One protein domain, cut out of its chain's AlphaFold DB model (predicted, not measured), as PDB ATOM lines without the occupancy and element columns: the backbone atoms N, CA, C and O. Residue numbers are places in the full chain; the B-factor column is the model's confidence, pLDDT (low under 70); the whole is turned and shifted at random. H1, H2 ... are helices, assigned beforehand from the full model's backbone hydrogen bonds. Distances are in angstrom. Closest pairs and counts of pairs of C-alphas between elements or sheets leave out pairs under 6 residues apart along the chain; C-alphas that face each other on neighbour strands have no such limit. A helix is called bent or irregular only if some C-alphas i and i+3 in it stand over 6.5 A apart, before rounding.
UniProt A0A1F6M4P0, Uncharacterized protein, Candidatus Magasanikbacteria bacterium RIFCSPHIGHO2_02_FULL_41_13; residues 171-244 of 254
ATOM      1  N   LEU A 171     185.571 173.795 193.942       91.75
ATOM      2  CA  LEU A 171     184.603 174.186 192.918       91.75
ATOM      3  C   LEU A 171     184.916 175.559 192.305       91.75
ATOM      4  O   LEU A 171     184.790 175.726 191.096       91.75
ATOM      5  N   VAL A 172     185.358 176.533 193.105       92.94
ATOM      6  CA  VAL A 172     185.648 177.894 192.621       92.94
ATOM      7  C   VAL A 172     186.838 177.881 191.666       92.94
ATOM      8  O   VAL A 172     186.785 178.480 190.586       92.94
ATOM      9  N   ARG A 173     187.904 177.157 192.028       92.38
ATOM     10  CA  ARG A 173     189.073 176.981 191.163       92.38
ATOM     11  C   ARG A 173     188.713 176.265 189.864       92.38
ATOM     12  O   ARG A 173     189.186 176.670 188.805       92.38
ATOM     13  N   GLU A 174     187.908 175.209 189.936       91.31
ATOM     14  CA  GLU A 174     187.507 174.439 188.756       91.31
ATOM     15  C   GLU A 174     186.617 175.268 187.808       91.31
ATOM     16  O   GLU A 174     186.887 175.321 186.607       91.31
ATOM     17  N   VAL A 175     185.649 176.025 188.337       92.88
ATOM     18  CA  VAL A 175     184.827 176.968 187.551       92.88
ATOM     19  C   VAL A 175     185.695 178.035 186.882       92.88
ATOM     20  O   VAL A 175     185.545 178.296 185.690       92.88
ATOM     21  N   SER A 176     186.675 178.588 187.601       92.06
ATOM     22  CA  SER A 176     187.577 179.619 187.064       92.06
ATOM     23  C   SER A 176     188.364 179.148 185.833       92.06
ATOM     24  O   SER A 176     188.638 179.946 184.936       92.06
ATOM     25  N   LYS A 177     188.719 177.858 185.742       90.75
ATOM     26  CA  LYS A 177     189.390 177.302 184.550       90.75
ATOM     27  C   LYS A 177     188.487 177.358 183.323       90.75
ATOM     28  O   LYS A 177     188.937 177.793 182.262       90.75
ATOM     29  N   LEU A 178     187.227 176.954 183.482       91.06
ATOM     30  CA  LEU A 178     186.228 176.992 182.414       91.06
ATOM     31  C   LEU A 178     185.956 178.429 181.973       91.06
ATOM     32  O   LEU A 178     185.965 178.725 180.779       91.06
ATOM     33  N   GLU A 179     185.794 179.346 182.928       92.12
ATOM     34  CA  GLU A 179     185.593 180.755 182.600       92.12
ATOM     35  C   GLU A 179     186.780 181.349 181.842       92.12
ATOM     36  O   GLU A 179     186.596 182.096 180.883       92.12
ATOM     37  N   ASN A 180     188.007 181.021 182.253       91.75
ATOM     38  CA  ASN A 180     189.213 181.515 181.601       91.75
ATOM     39  C   ASN A 180     189.326 181.033 180.150       91.75
ATOM     40  O   ASN A 180     189.780 181.805 179.306       91.75
ATOM     41  N   ALA A 181     188.885 179.809 179.843       90.50
ATOM     42  CA  ALA A 181     188.837 179.315 178.468       90.50
ATOM     43  C   ALA A 181     187.910 180.181 177.593       90.50
ATOM     44  O   ALA A 181     188.306 180.610 176.511       90.50
ATOM     45  N   ILE A 182     186.719 180.532 178.093       90.56
ATOM     46  CA  ILE A 182     185.772 181.394 177.365       90.56
ATOM     47  C   ILE A 182     186.264 182.844 177.279       90.56
ATOM     48  O   ILE A 182     186.162 183.465 176.222       90.56
ATOM     49  N   LYS A 183     186.844 183.394 178.355       91.06
ATOM     50  CA  LYS A 183     187.400 184.759 178.367       91.06
ATOM     51  C   LYS A 183     188.514 184.918 177.329       91.06
ATOM     52  O   LYS A 183     188.500 185.892 176.581       91.06
ATOM     53  N   LYS A 184     189.436 183.952 177.236       89.88
ATOM     54  CA  LYS A 184     190.505 183.940 176.217       89.88
ATOM     55  C   LYS A 184     189.963 183.826 174.794       89.88
ATOM     56  O   LYS A 184     190.533 184.402 173.877       89.88
ATOM     57  N   ALA A 185     188.855 183.113 174.623       89.12
ATOM     58  CA  ALA A 185     188.216 182.899 173.335       89.12
ATOM     59  C   ALA A 185     187.333 184.061 172.860       89.12
ATOM     60  O   ALA A 185     186.845 184.015 171.733       89.12
ATOM     61  N   ARG A 186     187.120 185.105 173.677       89.12
ATOM     62  CA  ARG A 186     186.253 186.249 173.346       89.12
ATOM     63  C   ARG A 186     186.488 186.826 171.936       89.12
ATOM     64  O   ARG A 186     185.487 187.002 171.241       89.12
ATOM     65  N   PRO A 187     187.731 187.038 171.457       91.69
ATOM     66  CA  PRO A 187     187.957 187.544 170.101       91.69
ATOM     67  C   PRO A 187     187.371 186.642 169.003       91.69
ATOM     68  O   PRO A 187     186.873 187.144 168.001       91.69
ATOM     69  N   LEU A 188     187.364 185.318 169.207       90.06
ATOM     70  CA  LEU A 188     186.780 184.355 168.263       90.06
ATOM     71  C   LEU A 188     185.253 184.514 168.175       90.06
ATOM     72  O   LEU A 188     184.677 184.427 167.094       90.06
ATOM     73  N   PHE A 189     184.599 184.796 169.308       87.75
ATOM     74  CA  PHE A 189     183.158 185.063 169.371       87.75
ATOM     75  C   PHE A 189     182.769 186.424 168.785       87.75
ATOM     76  O   PHE A 189     181.663 186.568 168.271       87.75
ATOM     77  N   GLU A 190     183.635 187.430 168.897       87.56
ATOM     78  CA  GLU A 190     183.418 188.759 168.312       87.56
ATOM     79  C   GLU A 190     183.627 188.739 166.792       87.56
ATOM     80  O   GLU A 190     182.869 189.370 166.060       87.56
ATOM     81  N   ALA A 191     184.593 187.948 166.318       89.75
ATOM     82  CA  ALA A 191     184.844 187.716 164.898       89.75
ATOM     83  C   ALA A 191     183.841 186.750 164.236       89.75
ATOM     84  O   ALA A 191     183.847 186.623 163.013       89.75
ATOM     85  N   ASN A 192     182.992 186.069 165.021       86.00
ATOM     86  CA  ASN A 192     182.141 184.958 164.573       86.00
ATOM     87  C   ASN A 192     182.927 183.882 163.788       86.00
ATOM     88  O   ASN A 192     182.445 183.354 162.787       86.00
ATOM     89  N   ASP A 193     184.141 183.551 164.237       89.00
ATOM     90  CA  ASP A 193     184.967 182.517 163.606       89.00
ATOM     91  C   ASP A 193     184.459 181.121 164.000       89.00
ATOM     92  O   ASP A 193     184.928 180.495 164.955       89.00
ATOM     93  N   GLU A 194     183.455 180.628 163.271       87.00
ATOM     94  CA  GLU A 194     182.828 179.336 163.557       87.00
ATOM     95  C   GLU A 194     183.818 178.167 163.548       87.00
ATOM     96  O   GLU A 194     183.630 177.205 164.297       87.00
ATOM     97  N   LYS A 195     184.861 178.222 162.711       88.19
ATOM     98  CA  LYS A 195     185.853 177.147 162.625       88.19
ATOM     99  C   LYS A 195     186.693 177.108 163.899       88.19
ATOM    100  O   LYS A 195     186.777 176.056 164.529       88.19
ATOM    101  N   ALA A 196     187.240 178.248 164.317       86.81
ATOM    102  CA  ALA A 196     188.040 178.328 165.537       86.81
ATOM    103  C   ALA A 196     187.211 178.033 166.798       86.81
ATOM    104  O   ALA A 196     187.695 177.393 167.732       86.81
ATOM    105  N   LEU A 197     185.939 178.446 166.830       87.62
ATOM    106  CA  LEU A 197     185.037 178.125 167.937       87.62
ATOM    107  C   LEU A 197     184.718 176.621 168.008       87.62
ATOM    108  O   LEU A 197     184.672 176.070 169.111       87.62
ATOM    109  N   LYS A 198     184.549 175.939 166.863       87.38
ATOM    110  CA  LYS A 198     184.413 174.471 166.805       87.38
ATOM    111  C   LYS A 198     185.660 173.777 167.339       87.38
ATOM    112  O   LYS A 198     185.539 172.904 168.197       87.38
ATOM    113  N   GLU A 199     186.841 174.186 166.878       88.12
ATOM    114  CA  GLU A 199     188.121 173.643 167.348       88.12
ATOM    115  C   GLU A 199     188.274 173.835 168.863       88.12
ATOM    116  O   GLU A 199     188.568 172.881 169.582       88.12
ATOM    117  N   LEU A 200     187.967 175.027 169.384       86.06
ATOM    118  CA  LEU A 200     187.971 175.303 170.820       86.06
ATOM    119  C   LEU A 200     187.049 174.357 171.603       86.06
ATOM    120  O   LEU A 200     187.451 173.846 172.652       86.06
ATOM    121  N   PHE A 201     185.831 174.139 171.106       85.44
ATOM    122  CA  PHE A 201     184.808 173.328 171.760       85.44
ATOM    123  C   PHE A 201     185.152 171.832 171.781       85.44
ATOM    124  O   PHE A 201     184.986 171.187 172.819       85.44
ATOM    125  N   PHE A 202     185.615 171.278 170.656       82.81
ATOM    126  CA  PHE A 202     185.855 169.838 170.515       82.81
ATOM    127  C   PHE A 202     187.259 169.401 170.937       82.81
ATOM    128  O   PHE A 202     187.402 168.305 171.477       82.81
ATOM    129  N   GLU A 203     188.279 170.236 170.728       82.81
ATOM    130  CA  GLU A 203     189.692 169.821 170.797       82.81
ATOM    131  C   GLU A 203     190.590 170.807 171.571       82.81
ATOM    132  O   GLU A 203     191.688 170.458 172.018       82.81
ATOM    133  N   GLY A 204     190.128 172.042 171.762       82.62
ATOM    134  CA  GLY A 204     190.904 173.124 172.353       82.62
ATOM    135  C   GLY A 204     190.774 173.263 173.870       82.62
ATOM    136  O   GLY A 204     190.448 172.329 174.608       82.62
ATOM    137  N   ASP A 205     191.064 174.473 174.349       84.94
ATOM    138  CA  ASP A 205     191.149 174.800 175.776       84.94
ATOM    139  C   ASP A 205     189.861 174.491 176.549       84.94
ATOM    140  O   ASP A 205     189.935 174.065 177.701       84.94
ATOM    141  N   TRP A 206     188.687 174.642 175.924       86.31
ATOM    142  CA  TRP A 206     187.416 174.307 176.567       86.31
ATOM    143  C   TRP A 206     187.296 172.808 176.842       86.31
ATOM    144  O   TRP A 206     187.042 172.414 177.981       86.31
ATOM    145  N   LYS A 207     187.530 171.955 175.835       84.31
ATOM    146  CA  LYS A 207     187.477 170.496 176.008       84.31
ATOM    147  C   LYS A 207     188.478 170.016 177.056       84.31
ATOM    148  O   LYS A 207     188.141 169.151 177.871       84.31
ATOM    149  N   LYS A 208     189.692 170.574 177.051       84.62
ATOM    150  CA  LYS A 208     190.737 170.255 178.035       84.62
ATOM    151  C   LYS A 208     190.308 170.653 179.444       84.62
ATOM    152  O   LYS A 208     190.305 169.806 180.330       84.62
ATOM    153  N   ALA A 209     189.847 171.891 179.629       86.25
ATOM    154  CA  ALA A 209     189.359 172.362 180.920       86.25
ATOM    155  C   ALA A 209     188.170 171.520 181.417       86.25
ATOM    156  O   ALA A 209     188.164 171.101 182.569       86.25
ATOM    157  N   MET A 210     187.220 171.176 180.543       85.25
ATOM    158  CA  MET A 210     186.117 170.264 180.864       85.25
ATOM    159  C   MET A 210     186.604 168.884 181.308       85.25
ATOM    160  O   MET A 210     186.131 168.343 182.307       85.25
ATOM    161  N   THR A 211     187.566 168.311 180.589       80.25
ATOM    162  CA  THR A 211     188.131 166.997 180.923       80.25
ATOM    163  C   THR A 211     188.844 167.032 182.274       80.25
ATOM    164  O   THR A 211     188.668 166.121 183.079       80.25
ATOM    165  N   ASP A 212     189.578 168.101 182.577       81.12
ATOM    166  CA  ASP A 212     190.254 168.288 183.865       81.12
ATOM    167  C   ASP A 212     189.265 168.446 185.029       81.12
ATOM    168  O   ASP A 212     189.417 167.798 186.067       81.12
ATOM    169  N   VAL A 213     188.234 169.279 184.850       82.88
ATOM    170  CA  VAL A 213     187.184 169.538 185.853       82.88
ATOM    171  C   VAL A 213     186.437 168.251 186.201       82.88
ATOM    172  O   VAL A 213     186.160 167.996 187.376       82.88
ATOM    173  N   MET A 214     186.151 167.424 185.192       77.25
ATOM    174  CA  MET A 214     185.394 166.183 185.353       77.25
ATOM    175  C   MET A 214     186.269 165.001 185.794       77.25
ATOM    176  O   MET A 214     185.830 164.185 186.599       77.25
ATOM    177  N   SER A 215     187.519 164.893 185.332       73.31
ATOM    178  CA  SER A 215     188.422 163.788 185.708       73.31
ATOM    179  C   SER A 215     188.785 163.798 187.191       73.31
ATOM    180  O   SER A 215     188.870 162.738 187.802       73.31
ATOM    181  N   ARG A 216     188.913 164.980 187.806       65.25
ATOM    182  CA  ARG A 216     189.186 165.119 189.249       65.25
ATOM    183  C   ARG A 216     188.023 164.693 190.141       65.25
ATOM    184  O   ARG A 216     188.227 164.445 191.326       65.25
ATOM    185  N   GLY A 217     186.818 164.608 189.585       53.41
ATOM    186  CA  GLY A 217     185.675 164.026 190.272       53.41
ATOM    187  C   GLY A 217     185.591 162.502 190.136       53.41
ATOM    188  O   GLY A 217     185.051 161.846 191.021       53.41
ATOM    189  N   LYS A 218     186.147 161.902 189.075       53.72
ATOM    190  CA  LYS A 218     185.830 160.516 188.694       53.72
ATOM    191  C   LYS A 218     186.216 159.457 189.741       53.72
ATOM    192  O   LYS A 218     187.366 159.356 190.167       53.72
ATOM    193  N   GLY A 219     185.217 158.642 190.091       41.34
ATOM    194  CA  GLY A 219     185.334 157.236 190.506       41.34
ATOM    195  C   GLY A 219     184.848 156.256 189.420       41.34
ATOM    196  O   GLY A 219     185.296 155.116 189.400       41.34
ATOM    197  N   SER A 220     184.022 156.708 188.462       43.44
ATOM    198  CA  SER A 220     183.468 155.884 187.376       43.44
ATOM    199  C   SER A 220     183.460 156.600 186.010       43.44
ATOM    200  O   SER A 220     183.477 157.834 185.898       43.44
ATOM    201  N   GLU A 221     183.516 155.813 184.935       47.12
ATOM    202  CA  GLU A 221     183.572 156.281 183.550       47.12
ATOM    203  C   GLU A 221     182.213 156.833 183.089       47.12
ATOM    204  O   GLU A 221     181.335 156.092 182.664       47.12
ATOM    205  N   MET A 222     182.027 158.158 183.110       52.41
ATOM    206  CA  MET A 222     180.987 158.777 182.271       52.41
ATOM    207  C   MET A 222     181.259 158.423 180.800       52.41
ATOM    208  O   MET A 222     182.286 158.850 180.259       52.41
ATOM    209  N   GLY A 223     180.355 157.652 180.187       49.16
ATOM    210  CA  GLY A 223     180.372 157.307 178.763       49.16
ATOM    211  C   GLY A 223     180.226 158.527 177.838       49.16
ATOM    212  O   GLY A 223     179.866 159.623 178.275       49.16
ATOM    213  N   GLY A 224     180.530 158.331 176.549       51.38
ATOM    214  CA  GLY A 224     180.711 159.401 175.555       51.38
ATOM    215  C   GLY A 224     179.532 160.371 175.409       51.38
ATOM    216  O   GLY A 224     179.745 161.587 175.427       51.38
ATOM    217  N   ASP A 225     178.301 159.860 175.349       52.22
ATOM    218  CA  ASP A 225     177.109 160.681 175.087       52.22
ATOM    219  C   ASP A 225     176.728 161.567 176.284       52.22
ATOM    220  O   ASP A 225     176.436 162.754 176.127       52.22
ATOM    221  N   GLY A 226     176.821 161.031 177.507       60.22
ATOM    222  CA  GLY A 226     176.545 161.788 178.734       60.22
ATOM    223  C   GLY A 226     177.544 162.926 178.960       60.22
ATOM    224  O   GLY A 226     177.162 164.023 179.369       60.22
ATOM    225  N   LEU A 227     178.819 162.705 178.622       66.50
ATOM    226  CA  LEU A 227     179.850 163.739 178.716       66.50
ATOM    227  C   LEU A 227     179.592 164.895 177.736       66.50
ATOM    228  O   LEU A 227     179.855 166.051 178.066       66.50
ATOM    229  N   TYR A 228     179.073 164.612 176.542       68.81
ATOM    230  CA  TYR A 228     178.823 165.641 175.535       68.81
ATOM    231  C   TYR A 228     177.668 166.583 175.905       68.81
ATOM    232  O   TYR A 228     177.793 167.802 175.739       68.81
ATOM    233  N   VAL A 229     176.575 166.053 176.460       68.56
ATOM    234  CA  VAL A 229     175.450 166.884 176.926       68.56
ATOM    235  C   VAL A 229     175.903 167.848 178.026       68.56
ATOM    236  O   VAL A 229     175.585 169.040 177.987       68.56
ATOM    237  N   VAL A 230     176.732 167.366 178.955       74.56
ATOM    238  CA  VAL A 230     177.332 168.190 180.015       74.56
ATOM    239  C   VAL A 230     178.229 169.287 179.427       74.56
ATOM    240  O   VAL A 230     178.077 170.455 179.780       74.56
ATOM    241  N   ILE A 231     179.115 168.948 178.482       79.12
ATOM    242  CA  ILE A 231     179.998 169.919 177.802       79.12
ATOM    243  C   ILE A 231     179.191 171.016 177.108       79.12
ATOM    244  O   ILE A 231     179.529 172.196 177.222       79.12
ATOM    245  N   THR A 232     178.122 170.640 176.407       80.50
ATOM    246  CA  THR A 232     177.272 171.583 175.671       80.50
ATOM    247  C   THR A 232     176.529 172.520 176.618       80.50
ATOM    248  O   THR A 232     176.491 173.729 176.394       80.50
ATOM    249  N   THR A 233     175.984 171.986 177.710       80.12
ATOM    250  CA  THR A 233     175.284 172.783 178.725       80.12
ATOM    251  C   THR A 233     176.228 173.776 179.388       80.12
ATOM    252  O   THR A 233     175.926 174.967 179.471       80.12
ATOM    253  N   PHE A 234     177.407 173.319 179.812       87.25
ATOM    254  CA  PHE A 234     178.372 174.184 180.488       87.25
ATOM    255  C   PHE A 234     178.837 175.297 179.551       87.25
ATOM    256  O   PHE A 234     178.980 176.435 179.984       87.25
ATOM    257  N   TRP A 235     179.001 174.999 178.261       87.94
ATOM    258  CA  TRP A 235     179.361 175.993 177.255       87.94
ATOM    259  C   TRP A 235     178.293 177.075 177.112       87.94
ATOM    260  O   TRP A 235     178.607 178.265 177.148       87.94
ATOM    261  N   LYS A 236     177.022 176.680 176.986       88.00
ATOM    262  CA  LYS A 236     175.891 177.612 176.892       88.00
ATOM    263  C   LYS A 236     175.827 178.540 178.103       88.00
ATOM    264  O   LYS A 236     175.793 179.760 177.955       88.00
ATOM    265  N   VAL A 237     175.906 177.965 179.301       87.00
ATOM    266  CA  VAL A 237     175.874 178.717 180.562       87.00
ATOM    267  C   VAL A 237     177.090 179.641 180.682       87.00
ATOM    268  O   VAL A 237     176.938 180.817 181.020       87.00
ATOM    269  N   ALA A 238     178.291 179.153 180.363       87.94
ATOM    270  CA  ALA A 238     179.521 179.938 180.451       87.94
ATOM    271  C   ALA A 238     179.523 181.109 179.458       87.94
ATOM    272  O   ALA A 238     179.839 182.237 179.833       87.94
ATOM    273  N   THR A 239     179.127 180.867 178.205       88.69
ATOM    274  CA  THR A 239     179.046 181.910 177.172       88.69
ATOM    275  C   THR A 239     178.002 182.959 177.517       88.69
ATOM    276  O   THR A 239     178.322 184.145 177.487       88.69
ATOM    277  N   ARG A 240     176.809 182.559 177.977       87.88
ATOM    278  CA  ARG A 240     175.795 183.505 178.462       87.88
ATOM    279  C   ARG A 240     176.325 184.369 179.604       87.88
ATOM    280  O   ARG A 240     176.186 185.586 179.560       87.88
ATOM    281  N   THR A 241     176.972 183.751 180.588       84.50
ATOM    282  CA  THR A 241     177.490 184.445 181.778       84.50
ATOM    283  C   THR A 241     178.611 185.431 181.432       84.50
ATOM    284  O   THR A 241     178.647 186.539 181.953       84.50
ATOM    285  N   ILE A 242     179.534 185.052 180.541       86.69
ATOM    286  CA  ILE A 242     180.765 185.820 180.273       86.69
ATOM    287  C   ILE A 242     180.610 186.793 179.102       86.69
ATOM    288  O   ILE A 242     181.266 187.838 179.074       86.69
ATOM    289  N   LEU A 243     179.796 186.438 178.108       87.38
ATOM    290  CA  LEU A 243     179.618 187.193 176.864       87.38
ATOM    291  C   LEU A 243     178.258 187.901 176.797       87.38
ATOM    292  O   LEU A 243     178.034 188.671 175.869       87.38
ATOM    293  N   GLY A 244     177.342 187.632 177.733       84.31
ATOM    294  CA  GLY A 244     175.983 188.184 177.737       84.31
ATOM    295  C   GLY A 244     175.036 187.550 176.710       84.31
ATOM    296  O   GLY A 244     173.873 187.937 176.639       84.31
TER     297      GLY A 244
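Overview. This is residues 171 to 244 of the 254 residues of an uncharacterized protein of Candidatus Magasanikbacteria bacterium RIFCSPHIGHO2_02_FULL_41_13 (UniProt A0A1F6M4P0). H1 lies alongside H2 and H3, which fold back one after the other in a flat layer, and H4 crosses one face of it. The 74 printed residues hold four named helices, H1 to H4 in order, and no named strand: all helix. The whole is compact, radius of gyration of the C-alphas 12.3 A, but elongated, 40 by 25 by 17 A.

Arrangement. H1, residues 171 to 190, is irregular, C-alphas 184 and 187 being 7.5 A apart, with a kink of 38 degrees near 184. With residues 174 to 182 alone it touches H3, residues 205 to 215, opposite ways at a shallow tilt of 17 degrees; closest are C-alphas 181 and 206, 5.5 A. With 185 to 189 alone it touches H2, residues 194 to 202, in a helical hairpin; closest are C-alphas 188 and 197, 6.5 A. H2 and H3 only just touch, only at the corner, with 3 pairs of C-alphas within 8 A. H4, residues 224 to 243, touches H1 with 238 to 243 alone, at a steep tilt of 70.0 degrees, only just short of about perpendicular; closest are C-alphas 179 and 238, 6.5 A. H4 is close to H3 but not clearly touching. Every O i to N i+4 pair is within hydrogen-bond range in H2, H3 and H4, and 13 of 16 in H1.

Along the chain. H1 spans 28.6 A from C-alpha 171 at (184.603, 174.186, 192.918), and H4 27.8 A to C-alpha 243 at (179.618, 187.193, 176.864). H2 spans 12.2 A and H3 15.1 A.

Size, cuts and confidence. The C-alphas farthest apart, of Ala 191 and Gly 219, are 39.8 A apart. The printed part has no cut and no long link. Residues 216 to 229 have pLDDT under 70.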